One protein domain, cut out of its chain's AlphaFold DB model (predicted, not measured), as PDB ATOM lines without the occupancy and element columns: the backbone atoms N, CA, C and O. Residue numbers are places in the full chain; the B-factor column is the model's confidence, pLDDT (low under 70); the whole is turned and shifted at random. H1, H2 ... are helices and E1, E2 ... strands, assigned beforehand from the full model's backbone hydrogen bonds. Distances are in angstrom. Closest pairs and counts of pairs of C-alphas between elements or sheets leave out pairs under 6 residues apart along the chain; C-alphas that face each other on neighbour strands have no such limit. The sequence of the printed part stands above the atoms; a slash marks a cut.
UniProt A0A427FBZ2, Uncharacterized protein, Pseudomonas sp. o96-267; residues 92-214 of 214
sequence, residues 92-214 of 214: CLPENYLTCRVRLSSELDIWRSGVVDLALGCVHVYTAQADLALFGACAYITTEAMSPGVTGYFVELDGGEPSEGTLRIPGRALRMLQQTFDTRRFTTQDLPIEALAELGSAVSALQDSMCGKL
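This is residues 92 to 214 of the 214 residues of an uncharacterized protein of Pseudomonas sp. o96-267 (UniProt A0A427FBZ2). A small body, a five-stranded sheet curled like part of a barrel and folded back on itself, has a long arm: helix H1 grazes the sheet with residues 173 to 181, and beyond it residues 189 to 214, with helix H2, stick out free of the body. In the sheet, E3 and E2 face E4 and E5, with E1 as the hinge. The 123 printed residues hold, in order, E1 E2 E3 E4 E5 H1 H2; the sheet's order is E3 E2 E1 E4 E5, antiparallel throughout. The class is mixed, helices and strands, with under half of the residues, 61, in named elements. The whole is only just loose, close to extended, with a radius of gyration of the C-alphas of 20.4 A and spans of 69 by 29 by 26 A.

E1, residues 97 to 103, and E2, residues 111 to 117, form a hairpin; N 102 and O 112 are 2.7 A apart, within hydrogen-bond range. E2 forms another hairpin with E3, residues 122 to 125, where N 117 and O 122 are 2.8 A apart. E1, E2 and E3 are a meander, each strand the antiparallel neighbour of the one before. E4, residues 138 to 141, is the antiparallel neighbour of E1, with N 140 and O 101 2.7 A apart; E1 to E4 make a Greek key, a meander whose first strand is also the antiparallel neighbour of the fourth. E4 and E5, residues 154 to 156, form a hairpin, with N 139 and O 155 2.8 A apart. E3 and E5 are the edge strands of this strongly twisted folded sheet, and residues 122 to 123 of E3 pair antiparallel with residues 167 to 168. H1, residues 171 to 187, only grazes the sheet; its closest C-alphas to E5 are those of Val 155 and Ala 173, 6.5 A apart. H2, residues 193 to 211, is not on the sheet, and H1 and H2 are apart. In H2 every O i to N i+4 pair is within hydrogen-bond range, in H1 11 of 13.

E1 begins at C-alpha 97, (229.345, 197.208, 335.089), and measures 18.3 A; E2 measures 18.6 A. The shorter E3, E4 and E5 measure 9.6 A, 9.9 A and 6.8 A. H1 is 24.5 A long from C-alpha 171 at (245.537, 198.996, 340.967). H2, 26.7 A, ends at C-alpha 211, (235.720, 240.300, 349.907).

The C-alphas farthest apart, those of Gln 129 and Leu 214, are 71.4 A apart; without residues 189 to 214 the body spans 41 by 28 by 22 A. The printed part has no cut. The links E3 to E4, E4 to E5 and E5 to H1 are long. Mean pLDDT of the printed part is 74.0, with residues 133 to 135, 144 to 152 and 182 to 214 under 70.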
ATOM      1  N   CYS A  92     227.838 185.813 335.963       78.31
ATOM      2  CA  CYS A  92     227.174 186.756 336.853       78.31
ATOM      3  C   CYS A  92     227.687 188.167 336.564       78.31
ATOM      4  O   CYS A  92     228.853 188.469 336.818       78.31
ATOM      5  N   LEU A  93     226.825 189.038 336.033       81.38
ATOM      6  CA  LEU A  93     227.210 190.430 335.829       81.38
ATOM      7  C   LEU A  93     227.164 191.195 337.154       81.38
ATOM      8  O   LEU A  93     226.223 190.999 337.929       81.38
ATOM      9  N   PRO A  94     228.127 192.094 337.403       82.06
ATOM     10  CA  PRO A  94     228.090 192.933 338.587       82.06
ATOM     11  C   PRO A  94     226.982 193.983 338.459       82.06
ATOM     12  O   PRO A  94     226.596 194.366 337.356       82.06
ATOM     13  N   GLU A  95     226.492 194.499 339.589       78.44
ATOM     14  CA  GLU A  95     225.452 195.543 339.603       78.44
ATOM     15  C   GLU A  95     225.905 196.825 338.885       78.44
ATOM     16  O   GLU A  95     225.106 197.520 338.265       78.44
ATOM     17  N   ASN A  96     227.207 197.120 338.948       79.25
ATOM     18  CA  ASN A  96     227.821 198.322 338.397       79.25
ATOM     19  C   ASN A  96     228.897 197.944 337.381       79.25
ATOM     20  O   ASN A  96     230.088 197.945 337.691       79.25
ATOM     21  N   TYR A  97     228.458 197.607 336.172       85.81
ATOM     22  CA  TYR A  97     229.345 197.208 335.089       85.81
ATOM     23  C   TYR A  97     229.613 198.343 334.097       85.81
ATOM     24  O   TYR A  97     228.788 199.236 333.885       85.81
ATOM     25  N   LEU A  98     230.747 198.247 333.402       87.56
ATOM     26  CA  LEU A  98     230.993 198.973 332.156       87.56
ATOM     27  C   LEU A  98     231.227 197.969 331.030       87.56
ATOM     28  O   LEU A  98     232.012 197.038 331.188       87.56
ATOM     29  N   THR A  99     230.579 198.157 329.882       90.00
ATOM     30  CA  THR A  99     230.875 197.337 328.695       90.00
ATOM     31  C   THR A  99     232.246 197.698 328.133       90.00
ATOM     32  O   THR A  99     232.648 198.868 328.155       90.00
ATOM     33  N   CYS A 100     232.966 196.698 327.634       91.31
ATOM     34  CA  CYS A 100     234.272 196.885 327.017       91.31
ATOM     35  C   CYS A 100     234.520 195.896 325.870       91.31
ATOM     36  O   CYS A 100     233.835 194.879 325.726       91.31
ATOM     37  N   ARG A 101     235.532 196.206 325.058       91.88
ATOM     38  CA  ARG A 101     236.158 195.289 324.105       91.88
ATOM     39  C   ARG A 101     237.556 194.961 324.600       91.88
ATOM     40  O   ARG A 101     238.309 195.864 324.942       91.88
ATOM     41  N   VAL A 102     237.898 193.686 324.632       91.12
ATOM     42  CA  VAL A 102     239.171 193.189 325.136       91.12
ATOM     43  C   VAL A 102     239.962 192.628 323.974       91.12
ATOM     44  O   VAL A 102     239.493 191.726 323.281       91.12
ATOM     45  N   ARG A 103     241.157 193.169 323.760       91.12
ATOM     46  CA  ARG A 103     242.152 192.569 322.885       91.12
ATOM     47  C   ARG A 103     242.955 191.586 323.721       91.12
ATOM     48  O   ARG A 103     243.632 192.000 324.659       91.12
ATOM     49  N   LEU A 104     242.841 190.300 323.411       87.06
ATOM     50  CA  LEU A 104     243.395 189.237 324.254       87.06
ATOM     51  C   LEU A 104     244.889 189.014 324.023       87.06
ATOM     52  O   LEU A 104     245.605 188.676 324.955       87.06
ATOM     53  N   SER A 105     245.382 189.304 322.821       82.88
ATOM     54  CA  SER A 105     246.799 189.187 322.492       82.88
ATOM     55  C   SER A 105     247.348 190.501 321.945       82.88
ATOM     56  O   SER A 105     246.742 191.150 321.092       82.88
ATOM     57  N   SER A 106     248.534 190.888 322.405       76.69
ATOM     58  CA  SER A 106     249.296 191.993 321.807       76.69
ATOM     59  C   SER A 106     249.902 191.635 320.439       76.69
ATOM     60  O   SER A 106     250.256 192.534 319.674       76.69
ATOM     61  N   GLU A 107     249.948 190.349 320.090       79.06
ATOM     62  CA  GLU A 107     250.515 189.835 318.836       79.06
ATOM     63  C   GLU A 107     249.443 189.559 317.778       79.06
ATOM     64  O   GLU A 107     249.665 189.790 316.589       79.06
ATOM     65  N   LEU A 108     248.262 189.103 318.208       78.56
ATOM     66  CA  LEU A 108     247.134 188.780 317.335       78.56
ATOM     67  C   LEU A 108     245.970 189.739 317.577       78.56
ATOM     68  O   LEU A 108     245.658 190.087 318.714       78.56
ATOM     69  N   ASP A 109     245.288 190.141 316.507       81.88
ATOM     70  CA  ASP A 109     244.149 191.060 316.582       81.88
ATOM     71  C   ASP A 109     242.853 190.328 316.978       81.88
ATOM     72  O   ASP A 109     241.884 190.242 316.225       81.88
ATOM     73  N   ILE A 110     242.866 189.718 318.165       85.44
ATOM     74  CA  ILE A 110     241.752 188.928 318.697       85.44
ATOM     75  C   ILE A 110     240.978 189.783 319.689       85.44
ATOM     76  O   ILE A 110     241.428 190.016 320.812       85.44
ATOM     77  N   TRP A 111     239.791 190.215 319.268       89.81
ATOM     78  CA  TRP A 111     238.894 191.024 320.083       89.81
ATOM     79  C   TRP A 111     237.708 190.216 320.592       89.81
ATOM     80  O   TRP A 111     237.069 189.477 319.835       89.81
ATOM     81  N   ARG A 112     237.376 190.421 321.863       92.44
ATOM     82  CA  ARG A 112     236.189 189.872 322.520       92.44
ATOM     83  C   ARG A 112     235.427 190.954 323.256       92.44
ATOM     84  O   ARG A 112     235.988 191.974 323.645       92.44
ATOM     85  N   SER A 113     234.134 190.750 323.422       93.69
ATOM     86  CA  SER A 113     233.306 191.557 324.307       93.69
ATOM     87  C   SER A 113     233.557 191.155 325.757       93.69
ATOM     88  O   SER A 113     233.946 190.023 326.048       93.69
ATOM     89  N   GLY A 114     233.324 192.084 326.672       93.56
ATOM     90  CA  GLY A 114     233.405 191.808 328.094       93.56
ATOM     91  C   GLY A 114     232.805 192.922 328.934       93.56
ATOM     92  O   GLY A 114     232.362 193.959 328.424       93.56
ATOM     93  N   VAL A 115     232.834 192.721 330.245       92.81
ATOM     94  CA  VAL A 115     232.408 193.720 331.225       92.81
ATOM     95  C   VAL A 115     233.489 193.972 332.258       92.81
ATOM     96  O   VAL A 115     234.170 193.056 332.714       92.81
ATOM     97  N   VAL A 116     233.627 195.235 332.640       91.38
ATOM     98  CA  VAL A 116     234.470 195.668 333.748       91.38
ATOM     99  C   VAL A 116     233.645 195.656 335.027       91.38
ATOM    100  O   VAL A 116     232.606 196.318 335.086       91.38
ATOM    101  N   ASP A 117     234.143 194.966 336.048       91.06
ATOM    102  CA  ASP A 117     233.705 195.112 337.432       91.06
ATOM    103  C   ASP A 117     234.634 196.105 338.144       91.06
ATOM    104  O   ASP A 117     235.780 195.798 338.486       91.06
ATOM    105  N   LEU A 118     234.143 197.325 338.364       85.75
ATOM    106  CA  LEU A 118     234.908 198.367 339.054       85.75
ATOM    107  C   LEU A 118     235.030 198.133 340.564       85.75
ATOM    108  O   LEU A 118     235.932 198.703 341.184       85.75
ATOM    109  N   ALA A 119     234.131 197.348 341.162       85.62
ATOM    110  CA  ALA A 119     234.162 197.050 342.589       85.62
ATOM    111  C   ALA A 119     235.228 195.993 342.892       85.62
ATOM    112  O   ALA A 119     236.006 196.156 343.832       85.62
ATOM    113  N   LEU A 120     235.298 194.945 342.067       87.25
ATOM    114  CA  LEU A 120     236.288 193.873 342.202       87.25
ATOM    115  C   LEU A 120     237.609 194.168 341.483       87.25
ATOM    116  O   LEU A 120     238.627 193.545 341.785       87.25
ATOM    117  N   GLY A 121     237.618 195.134 340.564       90.06
ATOM    118  CA  GLY A 121     238.814 195.515 339.821       90.06
ATOM    119  C   GLY A 121     239.231 194.474 338.794       90.06
ATOM    120  O   GLY A 121     240.419 194.181 338.650       90.06
ATOM    121  N   CYS A 122     238.261 193.899 338.091       92.25
ATOM    122  CA  CYS A 122     238.505 192.859 337.105       92.25
ATOM    123  C   CYS A 122     237.673 193.055 335.836       92.25
ATOM    124  O   CYS A 122     236.763 193.884 335.764       92.25
ATOM    125  N   VAL A 123     238.032 192.297 334.807       92.38
ATOM    126  CA  VAL A 123     237.351 192.233 333.522       92.38
ATOM    127  C   VAL A 123     236.898 190.801 333.290       92.38
ATOM    128  O   VAL A 123     237.706 189.870 333.292       92.38
ATOM    129  N   HIS A 124     235.601 190.639 333.070       93.12
ATOM    130  CA  HIS A 124     235.005 189.396 332.607       93.12
ATOM    131  C   HIS A 124     234.998 189.427 331.083       93.12
ATOM    132  O   HIS A 124     234.288 190.234 330.481       93.12
ATOM    133  N   VAL A 125     235.810 188.580 330.465       93.12
ATOM    134  CA  VAL A 125     235.858 188.430 329.011       93.12
ATOM    135  C   VAL A 125     234.890 187.325 328.616       93.12
ATOM    136  O   VAL A 125     234.912 186.254 329.211       93.12
ATOM    137  N   TYR A 126     234.068 187.552 327.596       94.56
ATOM    138  CA  TYR A 126     233.248 186.487 327.030       94.56
ATOM    139  C   TYR A 126     234.093 185.670 326.051       94.56
ATOM    140  O   TYR A 126     234.246 186.037 324.886       94.56
ATOM    141  N   THR A 127     234.692 184.593 326.551       92.31
ATOM    142  CA  THR A 127     235.464 183.632 325.759       92.31
ATOM    143  C   THR A 127     235.427 182.266 326.430       92.31
ATOM    144  O   THR A 127     235.585 182.163 327.642       92.31
ATOM    145  N   ALA A 128     235.207 181.220 325.645       90.75
ATOM    146  CA  ALA A 128     235.376 179.828 326.049       90.75
ATOM    147  C   ALA A 128     236.704 179.248 325.531       90.75
ATOM    148  O   ALA A 128     237.119 178.165 325.938       90.75
ATOM    149  N   GLN A 129     237.368 179.954 324.616       87.81
ATOM    150  CA  GLN A 129     238.645 179.545 324.062       87.81
ATOM    151  C   GLN A 129     239.789 179.810 325.051       87.81
ATOM    152  O   GLN A 129     240.017 180.952 325.460       87.81
ATOM    153  N   ALA A 130     240.517 178.741 325.372       85.75
ATOM    154  CA  ALA A 130     241.716 178.762 326.199       85.75
ATOM    155  C   ALA A 130     242.940 179.316 325.453       85.75
ATOM    156  O   ALA A 130     242.967 179.384 324.219       85.75
ATOM    157  N   ASP A 131     243.959 179.692 326.222       78.00
ATOM    158  CA  ASP A 131     245.265 180.181 325.785       78.00
ATOM    159  C   ASP A 131     245.187 181.441 324.905       78.00
ATOM    160  O   ASP A 131     246.069 181.708 324.085       78.00
ATOM    161  N   LEU A 132     244.124 182.245 325.044       73.81
ATOM    162  CA  LEU A 132     243.962 183.464 324.247       73.81
ATOM    163  C   LEU A 132     244.679 184.684 324.831       73.81
ATOM    164  O   LEU A 132     245.100 185.549 324.059       73.81
ATOM    165  N   ALA A 133     244.822 184.778 326.157       68.62
ATOM    166  CA  ALA A 133     245.439 185.935 326.814       68.62
ATOM    167  C   ALA A 133     246.850 185.646 327.333       68.62
ATOM    168  O   ALA A 133     247.152 185.770 328.518       68.62
ATOM    169  N   LEU A 134     247.734 185.273 326.410       63.06
ATOM    170  CA  LEU A 134     249.096 184.868 326.751       63.06
ATOM    171  C   LEU A 134     249.978 186.066 327.143       63.06
ATOM    172  O   LEU A 134     250.709 185.957 328.123       63.06
ATOM    173  N   PHE A 135     249.881 187.218 326.451       65.19
ATOM    174  CA  PHE A 135     250.659 188.431 326.768       65.19
ATOM    175  C   PHE A 135     250.019 189.739 326.263       65.19
ATOM    176  O   PHE A 135     249.703 189.888 325.076       65.19
ATOM    177  N   GLY A 136     249.939 190.740 327.149       74.44
ATOM    178  CA  GLY A 136     249.591 192.122 326.792       74.44
ATOM    179  C   GLY A 136     248.111 192.340 326.478       74.44
ATOM    180  O   GLY A 136     247.782 193.098 325.562       74.44
ATOM    181  N   ALA A 137     247.222 191.658 327.206       87.81
ATOM    182  CA  ALA A 137     245.789 191.872 327.075       87.81
ATOM    183  C   ALA A 137     245.414 193.301 327.492       87.81
ATOM    184  O   ALA A 137     245.952 193.862 328.449       87.81
ATOM    185  N   CYS A 138     244.467 193.899 326.778       89.75
ATOM    186  CA  CYS A 138     243.983 195.235 327.098       89.75
ATOM    187  C   CYS A 138     242.482 195.362 326.882       89.75
ATOM    188  O   CYS A 138     241.918 194.790 325.950       89.75
ATOM    189  N   ALA A 139     241.835 196.135 327.748       90.31
ATOM    190  CA  ALA A 139     240.425 196.469 327.661       90.31
ATOM    191  C   ALA A 139     240.239 197.906 327.164       90.31
ATOM    192  O   ALA A 139     240.881 198.843 327.639       90.31
ATOM    193  N   TYR A 140     239.304 198.072 326.238       89.56
ATOM    194  CA  TYR A 140     238.812 199.345 325.741       89.56
ATOM    195  C   TYR A 140     237.363 199.532 326.182       89.56
ATOM    196  O   TYR A 140     236.486 198.754 325.802       89.56
ATOM    197  N   ILE A 141     237.096 200.546 327.003       88.62
ATOM    198  CA  ILE A 141     235.757 200.785 327.557       88.62
ATOM    199  C   ILE A 141     234.844 201.396 326.486       88.62
ATOM    200  O   ILE A 141     235.170 202.416 325.886       88.62
ATOM    201  N   THR A 142     233.670 200.791 326.284       83.38
ATOM    202  CA  THR A 142     232.732 201.115 325.192       83.38
ATOM    203  C   THR A 142     231.419 201.745 325.656       83.38
ATOM    204  O   THR A 142     230.497 201.904 324.859       83.38
ATOM    205  N   THR A 143     231.284 202.084 326.940       76.44
ATOM    206  CA  THR A 143     230.042 202.674 327.463       76.44
ATOM    207  C   THR A 143     229.775 204.086 326.908       76.44
ATOM    208  O   THR A 143     230.704 204.874 326.735       76.44
ATOM    209  N   GLU A 144     228.502 204.441 326.698       59.03
ATOM    210  CA  GLU A 144     228.040 205.741 326.157       59.03
ATOM    211  C   GLU A 144     228.444 206.934 327.013       59.03
ATOM    212  O   GLU A 144     228.494 208.054 326.519       59.03
ATOM    213  N   ALA A 145     228.750 206.711 328.294       53.53
ATOM    214  CA  ALA A 145     229.128 207.788 329.201       53.53
ATOM    215  C   ALA A 145     230.405 208.531 328.755       53.53
ATOM    216  O   ALA A 145     230.756 209.548 329.347       53.53
ATOM    217  N   MET A 146     231.136 208.037 327.749       51.06
ATOM    218  CA  MET A 146     232.281 208.717 327.144       51.06
ATOM    219  C   MET A 146     231.831 210.030 326.482       51.06
ATOM    220  O   MET A 146     231.277 210.041 325.389       51.06
ATOM    221  N   SER A 147     232.065 211.150 327.173       41.50
ATOM    222  CA  SER A 147     231.809 212.502 326.671       41.50
ATOM    223  C   SER A 147     232.435 212.731 325.283       41.50
ATOM    224  O   SER A 147     233.524 212.205 325.023       41.50
ATOM    225  N   PRO A 148     231.821 213.565 324.421       39.62
ATOM    226  CA  PRO A 148     232.432 213.977 323.160       39.62
ATOM    227  C   PRO A 148     233.840 214.538 323.408       39.62
ATOM    228  O   PRO A 148     234.006 215.459 324.206       39.62
ATOM    229  N   GLY A 149     234.854 213.966 322.755       38.94
ATOM    230  CA  GLY A 149     236.252 214.403 322.870       38.94
ATOM    231  C   GLY A 149     237.133 213.596 323.831       38.94
ATOM    232  O   GLY A 149     238.334 213.849 323.884       38.94
ATOM    233  N   VAL A 150     236.591 212.605 324.547       42.62
ATOM    234  CA  VAL A 150     237.416 211.662 325.317       42.62
ATOM    235  C   VAL A 150     237.721 210.445 324.445       42.62
ATOM    236  O   VAL A 150     236.864 209.588 324.236       42.62
ATOM    237  N   THR A 151     238.944 210.375 323.919       44.56
ATOM    238  CA  THR A 151     239.492 209.155 323.309       44.56
ATOM    239  C   THR A 151     239.492 208.053 324.367       44.56
ATOM    240  O   THR A 151     239.953 208.276 325.484       44.56
ATOM    241  N   GLY A 152     238.869 206.914 324.058       57.84
ATOM    242  CA  GLY A 152     238.376 205.973 325.062       57.84
ATOM    243  C   GLY A 152     239.394 205.488 326.094       57.84
ATOM    244  O   GLY A 152     240.607 205.506 325.884       57.84
ATOM    245  N   TYR A 153     238.877 205.040 327.237       72.19
ATOM    246  CA  TYR A 153     239.709 204.524 328.317       72.19
ATOM    247  C   TYR A 153     240.257 203.149 327.942       72.19
ATOM    248  O   TYR A 153     239.536 202.150 327.927       72.19
ATOM    249  N   PHE A 154     241.547 203.146 327.630       82.75
ATOM    250  CA  PHE A 154     242.373 201.965 327.458       82.75
ATOM    251  C   PHE A 154     242.961 201.545 328.804       82.75
ATOM    252  O   PHE A 154     243.489 202.381 329.544       82.75
ATOM    253  N   VAL A 155     242.902 200.251 329.103       87.38
ATOM    254  CA  VAL A 155     243.467 199.670 330.319       87.38
ATOM    255  C   VAL A 155     244.232 198.407 329.970       87.38
ATOM    256  O   VAL A 155     243.667 197.464 329.424       87.38
ATOM    257  N   GLU A 156     245.518 198.392 330.300       88.62
ATOM    258  CA  GLU A 156     246.325 197.175 330.285       88.62
ATOM    259  C   GLU A 156     245.868 196.258 331.421       88.62
ATOM    260  O   GLU A 156     245.637 196.722 332.541       88.62
ATOM    261  N   LEU A 157     245.689 194.977 331.112       89.56
ATOM    262  CA  LEU A 157     245.240 193.962 332.054       89.56
ATOM    263  C   LEU A 157     246.424 193.108 332.493       89.56
ATOM    264  O   LEU A 157     247.361 192.879 331.725       89.56
ATOM    265  N   ASP A 158     246.352 192.598 333.717       85.81
ATOM    266  CA  ASP A 158     247.277 191.555 334.143       85.81
ATOM    267  C   ASP A 158     247.024 190.280 333.311       85.81
ATOM    268  O   ASP A 158     245.890 189.992 332.915       85.81
ATOM    269  N   GLY A 159     248.081 189.508 333.047       77.31
ATOM    270  CA  GLY A 159     247.969 188.229 332.341       77.31
ATOM    271  C   GLY A 159     247.152 187.188 333.118       77.31
ATOM    272  O   GLY A 159     247.018 187.265 334.341       77.31
ATOM    273  N   GLY A 160     246.623 186.196 332.406       82.19
ATOM    274  CA  GLY A 160     245.813 185.121 332.979       82.19
ATOM    275  C   GLY A 160     245.033 184.370 331.905       82.19
ATOM    276  O   GLY A 160     245.106 184.724 330.733       82.19
ATOM    277  N   GLU A 161     244.272 183.354 332.308       85.75
ATOM    278  CA  GLU A 161     243.416 182.592 331.399       85.75
ATOM    279  C   GLU A 161     241.964 183.111 331.462       85.75
ATOM    280  O   GLU A 161     241.265 182.853 332.447       85.75
ATOM    281  N   PRO A 162     241.490 183.867 330.451       86.31
ATOM    282  CA  PRO A 162     240.170 184.493 330.465       86.31
ATOM    283  C   PRO A 162     239.018 183.487 330.368       86.31
ATOM    284  O   PRO A 162     237.904 183.827 330.757       86.31
ATOM    285  N   SER A 163     239.261 182.273 329.858       85.06
ATOM    286  CA  SER A 163     238.249 181.205 329.836       85.06
ATOM    287  C   SER A 163     238.077 180.508 331.193       85.06
ATOM    288  O   SER A 163     237.030 179.919 331.454       85.06
ATOM    289  N   GLU A 164     239.069 180.607 332.084       84.19
ATOM    290  CA  GLU A 164     239.028 180.034 333.437       84.19
ATOM    291  C   GLU A 164     238.627 181.059 334.507       84.19
ATOM    292  O   GLU A 164     238.230 180.691 335.616       84.19
ATOM    293  N   GLY A 165     238.727 182.356 334.212       84.50
ATOM    294  CA  GLY A 165     238.407 183.390 335.182       84.50
ATOM    295  C   GLY A 165     238.582 184.818 334.680       84.50
ATOM    296  O   GLY A 165     238.846 185.098 333.518       84.50
ATOM    297  N   THR A 166     238.407 185.762 335.600       89.69
ATOM    298  CA  THR A 166     238.502 187.193 335.282       89.69
ATOM    299  C   THR A 166     239.945 187.660 335.135       89.69
ATOM    300  O   THR A 166     240.827 187.222 335.875       89.69
ATOM    301  N   LEU A 167     240.169 188.621 334.237       91.12
ATOM    302  CA  LEU A 167     241.450 189.312 334.108       91.12
ATOM    303  C   LEU A 167     241.501 190.489 335.079       91.12
ATOM    304  O   LEU A 167     240.527 191.230 335.224       91.12
ATOM    305  N   ARG A 168     242.625 190.683 335.768       91.56
ATOM    306  CA  ARG A 168     242.738 191.738 336.783       91.56
ATOM    307  C   ARG A 168     243.112 193.077 336.166       91.56
ATOM    308  O   ARG A 168     243.876 193.148 335.206       91.56
ATOM    309  N   ILE A 169     242.585 194.145 336.759       90.19
ATOM    310  CA  ILE A 169     242.962 195.518 336.437       90.19
ATOM    311  C   ILE A 169     244.058 195.961 337.414       90.19
ATOM    312  O   ILE A 169     243.826 195.962 338.630       90.19
ATOM    313  N   PRO A 170     245.219 196.430 336.926       88.69
ATOM    314  CA  PRO A 170     246.266 196.969 337.781       88.69
ATOM    315  C   PRO A 170     245.745 198.094 338.682       88.69
ATOM    316  O   PRO A 170     245.069 199.021 338.229       88.69
ATOM    317  N   GLY A 171     246.119 198.088 339.965       86.12
ATOM    318  CA  GLY A 171     245.537 198.996 340.967       86.12
ATOM    319  C   GLY A 171     245.703 200.500 340.681       86.12
ATOM    320  O   GLY A 171     244.925 201.321 341.169       86.12
ATOM    321  N   ARG A 172     246.704 200.905 339.883       84.81
ATOM    322  CA  ARG A 172     246.817 202.294 339.399       84.81
ATOM    323  C   ARG A 172     245.722 202.618 338.378       84.81
ATOM    324  O   ARG A 172     245.080 203.655 338.514       84.81
ATOM    325  N   ALA A 173     245.511 201.740 337.400       84.88
ATOM    326  CA  ALA A 173     244.477 201.902 336.386       84.88
ATOM    327  C   ALA A 173     243.077 201.819 337.008       84.88
ATOM    328  O   ALA A 173     242.231 202.658 336.710       84.88
ATOM    329  N   LEU A 174     242.865 200.899 337.956       85.94
ATOM    330  CA  LEU A 174     241.596 200.769 338.673       85.94
ATOM    331  C   LEU A 174     241.199 202.067 339.385       85.94
ATOM    332  O   LEU A 174     240.076 202.531 339.228       85.94
ATOM    333  N   ARG A 175     242.131 202.698 340.112       83.06
ATOM    334  CA  ARG A 175     241.867 203.979 340.788       83.06
ATOM    335  C   ARG A 175     241.506 205.093 339.807       83.06
ATOM    336  O   ARG A 175     240.610 205.879 340.093       83.06
ATOM    337  N   MET A 176     242.178 205.153 338.656       81.56
ATOM    338  CA  MET A 176     241.854 206.128 337.607       81.56
ATOM    339  C   MET A 176     240.448 205.899 337.041       81.56
ATOM    340  O   MET A 176     239.693 206.857 336.870       81.56
ATOM    341  N   LEU A 177     240.076 204.639 336.796       79.94
ATOM    342  CA  LEU A 177     238.729 204.287 336.359       79.94
ATOM    343  C   LEU A 177     237.681 204.670 337.410       79.94
ATOM    344  O   LEU A 177     236.737 205.384 337.088       79.94
ATOM    345  N   GLN A 178     237.867 204.261 338.664       82.94
ATOM    346  CA  GLN A 178     236.935 204.565 339.752       82.94
ATOM    347  C   GLN A 178     236.716 206.074 339.892       82.94
ATOM    348  O   GLN A 178     235.580 206.522 339.843       82.94
ATOM    349  N   GLN A 179     237.778 206.887 339.913       78.94
ATOM    350  CA  GLN A 179     237.647 208.350 339.964       78.94
ATOM    351  C   GLN A 179     236.847 208.920 338.787       78.94
ATOM    352  O   GLN A 179     236.026 209.818 338.969       78.94
ATOM    353  N   THR A 180     237.066 208.389 337.586       75.38
ATOM    354  CA  THR A 180     236.397 208.842 336.360       75.38
ATOM    355  C   THR A 180     234.903 208.515 336.360       75.38
ATOM    356  O   THR A 180     234.089 209.306 335.884       75.38
ATOM    357  N   PHE A 181     234.526 207.341 336.866       72.56
ATOM    358  CA  PHE A 181     233.141 206.871 336.825       72.56
ATOM    359  C   PHE A 181     232.354 207.199 338.106       72.56
ATOM    360  O   PHE A 181     231.140 207.384 338.024       72.56
ATOM    361  N   ASP A 182     233.022 207.408 339.243       65.44
ATOM    362  CA  ASP A 182     232.412 207.963 340.457       65.44
ATOM    363  C   ASP A 182     232.089 209.450 340.292       65.44
ATOM    364  O   ASP A 182     230.991 209.875 340.640       65.44
ATOM    365  N   THR A 183     232.978 210.250 339.686       51.22
ATOM    366  CA  THR A 183     232.678 211.672 339.406       51.22
ATOM    367  C   THR A 183     231.469 211.840 338.486       51.22
ATOM    368  O   THR A 183     230.703 212.786 338.656       51.22
ATOM    369  N   ARG A 184     231.222 210.886 337.580       51.72
ATOM    370  CA  ARG A 184     230.037 210.900 336.713       51.72
ATOM    371  C   ARG A 184     228.733 210.609 337.446       51.72
ATOM    372  O   ARG A 184     227.721 211.211 337.092       51.72
ATOM    373  N   ARG A 185     228.742 209.775 338.494       45.47
ATOM    374  CA  ARG A 185     227.559 209.581 339.354       45.47
ATOM    375  C   ARG A 185     227.113 210.880 340.024       45.47
ATOM    376  O   ARG A 185     225.917 211.077 340.201       45.47
ATOM    377  N   PHE A 186     228.048 211.785 340.314       37.12
ATOM    378  CA  PHE A 186     227.734 213.109 340.854       37.12
ATOM    379  C   PHE A 186     227.307 214.133 339.793       37.12
ATOM    380  O   PHE A 186     226.649 215.106 340.142       37.12
ATOM    381  N   THR A 187     227.634 213.934 338.511       42.41
ATOM    382  CA  THR A 187     227.248 214.869 337.433       42.41
ATOM    383  C   THR A 187     226.020 214.438 336.627       42.41
ATOM    384  O   THR A 187     225.557 215.218 335.805       42.41
ATOM    385  N   THR A 188     225.509 213.213 336.809       37.50
ATOM    386  CA  THR A 188     224.317 212.701 336.089       37.50
ATOM    387  C   THR A 188     223.123 212.359 336.977       37.50
ATOM    388  O   THR A 188     222.110 211.891 336.466       37.50
ATOM    389  N   GLN A 189     223.174 212.655 338.278       39.81
ATOM    390  CA  GLN A 189     221.926 212.956 338.972       39.81
ATOM    391  C   GLN A 189     221.512 214.356 338.543       39.81
ATOM    392  O   GLN A 189     222.297 215.292 338.697       39.81
ATOM    393  N   ASP A 190     220.309 214.475 337.989       44.97
ATOM    394  CA  ASP A 190     219.575 215.728 337.888       44.97
ATOM    395  C   ASP A 190     219.657 216.450 339.239       44.97
ATOM    396  O   ASP A 190     218.858 216.207 340.143       44.97
ATOM    397  N   LEU A 191     220.646 217.327 339.414       44.91
ATOM    398  CA  LEU A 191     220.513 218.386 340.391       44.91
ATOM    399  C   LEU A 191     219.406 219.257 339.803       44.91
ATOM    400  O   LEU A 191     219.624 219.833 338.729       44.91
ATOM    401  N   PRO A 192     218.213 219.329 340.429       48.00
ATOM    402  CA  PRO A 192     217.200 220.262 339.972       48.00
ATOM    403  C   PRO A 192     217.874 221.629 339.865       48.00
ATOM    404  O   PRO A 192     218.715 221.973 340.696       48.00
ATOM    405  N   ILE A 193     217.557 222.394 338.819       54.41
ATOM    406  CA  ILE A 193     218.168 223.708 338.544       54.41
ATOM    407  C   ILE A 193     218.170 224.600 339.807       54.41
ATOM    408  O   ILE A 193     219.078 225.398 340.019       54.41
ATOM    409  N   GLU A 194     217.200 224.381 340.692       53.22
ATOM    410  CA  GLU A 194     217.065 224.955 342.033       53.22
ATOM    411  C   GLU A 194     218.259 224.655 342.966       53.22
ATOM    412  O   GLU A 194     218.782 225.576 343.586       53.22
ATOM    413  N   ALA A 195     218.779 223.424 343.006       51.25
ATOM    414  CA  ALA A 195     219.945 223.051 343.816       51.25
ATOM    415  C   ALA A 195     221.259 223.659 343.283       51.25
ATOM    416  O   ALA A 195     222.149 224.015 344.058       51.25
ATOM    417  N   LEU A 196     221.378 223.834 341.960       51.97
ATOM    418  CA  LEU A 196     222.499 224.560 341.348       51.97
ATOM    419  C   LEU A 196     222.414 226.072 341.619       51.97
ATOM    420  O   LEU A 196     223.446 226.715 341.817       51.97
ATOM    421  N   ALA A 197     221.203 226.633 341.686       55.38
ATOM    422  CA  ALA A 197     220.978 228.026 342.068       55.38
ATOM    423  C   ALA A 197     221.277 228.279 343.557       55.38
ATOM    424  O   ALA A 197     221.885 229.298 343.893       55.38
ATOM    425  N   GLU A 198     220.930 227.343 344.445       57.31
ATOM    426  CA  GLU A 198     221.282 227.410 345.871       57.31
ATOM    427  C   GLU A 198     222.796 227.311 346.098       57.31
ATOM    428  O   GLU A 198     223.352 228.096 346.868       57.31
ATOM    429  N   LEU A 199     223.489 226.427 345.369       56.53
ATOM    430  CA  LEU A 199     224.954 226.355 345.377       56.53
ATOM    431  C   LEU A 199     225.595 227.641 344.838       56.53
ATOM    432  O   LEU A 199     226.541 228.146 345.441       56.53
ATOM    433  N   GLY A 200     225.062 228.209 343.752       59.25
ATOM    434  CA  GLY A 200     225.523 229.490 343.210       59.25
ATOM    435  C   GLY A 200     225.348 230.651 344.196       59.25
ATOM    436  O   GLY A 200     226.264 231.453 344.380       59.25
ATOM    437  N   SER A 201     224.211 230.698 344.894       64.69
ATOM    438  CA  SER A 201     223.924 231.695 345.934       64.69
ATOM    439  C   SER A 201     224.833 231.531 347.158       64.69
ATOM    440  O   SER A 201     225.395 232.509 347.655       64.69
ATOM    441  N   ALA A 202     225.067 230.291 347.602       63.06
ATOM    442  CA  ALA A 202     225.961 229.991 348.718       63.06
ATOM    443  C   ALA A 202     227.424 230.351 348.410       63.06
ATOM    444  O   ALA A 202     228.114 230.900 349.269       63.06
ATOM    445  N   VAL A 203     227.889 230.096 347.182       69.62
ATOM    446  CA  VAL A 203     229.235 230.478 346.726       69.62
ATOM    447  C   VAL A 203     229.371 232.000 346.616       69.62
ATOM    448  O   VAL A 203     230.383 232.538 347.065       69.62
ATOM    449  N   SER A 204     228.351 232.702 346.110       64.19
ATOM    450  CA  SER A 204     228.346 234.171 346.046       64.19
ATOM    451  C   SER A 204     228.378 234.801 347.443       64.19
ATOM    452  O   SER A 204     229.190 235.684 347.697       64.19
ATOM    453  N   ALA A 205     227.586 234.290 348.393       69.19
ATOM    454  CA  ALA A 205     227.589 234.767 349.778       69.19
ATOM    455  C   ALA A 205     228.933 234.518 350.493       69.19
ATOM    456  O   ALA A 205     229.374 235.326 351.313       69.19
ATOM    457  N   LEU A 206     229.611 233.412 350.170       60.97
ATOM    458  CA  LEU A 206     230.961 233.118 350.659       60.97
ATOM    459  C   LEU A 206     232.004 234.064 350.057       60.97
ATOM    460  O   LEU A 206     232.873 234.545 350.782       60.97
ATOM    461  N   GLN A 207     231.907 234.369 348.762       64.94
ATOM    462  CA  GLN A 207     232.788 235.331 348.097       64.94
ATOM    463  C   GLN A 207     232.587 236.753 348.629       64.94
ATOM    464  O   GLN A 207     233.574 237.420 348.931       64.94
ATOM    465  N   ASP A 208     231.344 237.180 348.851       65.12
ATOM    466  CA  ASP A 208     231.036 238.489 349.438       65.12
ATOM    467  C   ASP A 208     231.531 238.592 350.892       65.12
ATOM    468  O   ASP A 208     232.080 239.617 351.302       65.12
ATOM    469  N   SER A 209     231.435 237.505 351.665       64.75
ATOM    470  CA  SER A 209     231.970 237.421 353.033       64.75
ATOM    471  C   SER A 209     233.505 237.479 353.085       64.75
ATOM    472  O   SER A 209     234.078 238.040 354.024       64.75
ATOM    473  N   MET A 210     234.190 236.944 352.067       53.94
ATOM    474  CA  MET A 210     235.652 237.022 351.956       53.94
ATOM    475  C   MET A 210     236.141 238.362 351.388       53.94
ATOM    476  O   MET A 210     237.184 238.849 351.819       53.94
ATOM    477  N   CYS A 211     235.394 238.986 350.475       56.31
ATOM    478  CA  CYS A 211     235.720 240.300 349.907       56.31
ATOM    479  C   CYS A 211     235.343 241.477 350.827       56.31
ATOM    480  O   CYS A 211     235.874 242.569 350.657       56.31
ATOM    481  N   GLY A 212     234.476 241.266 351.825       55.03
ATOM    482  CA  GLY A 212     234.093 242.270 352.829       55.03
ATOM    483  C   GLY A 212     235.037 242.402 354.033       55.03
ATOM    484  O   GLY A 212     234.726 243.142 354.966       55.03
ATOM    485  N   LYS A 213     236.170 241.687 354.054       50.38
ATOM    486  CA  LYS A 213     237.226 241.825 355.074       50.38
ATOM    487  C   LYS A 213     238.534 242.323 354.453       50.38
ATOM    488  O   LYS A 213     239.527 241.598 354.432       50.38
ATOM    489  N   LEU A 214     238.519 243.568 353.983       44.22
ATOM    490  CA  LEU A 214     239.702 244.415 353.807       44.22
ATOM    491  C   LEU A 214     239.403 245.803 354.372       44.22
ATOM    492  O   LEU A 214     238.333 246.351 354.028       44.22
TER     493      LEU A 214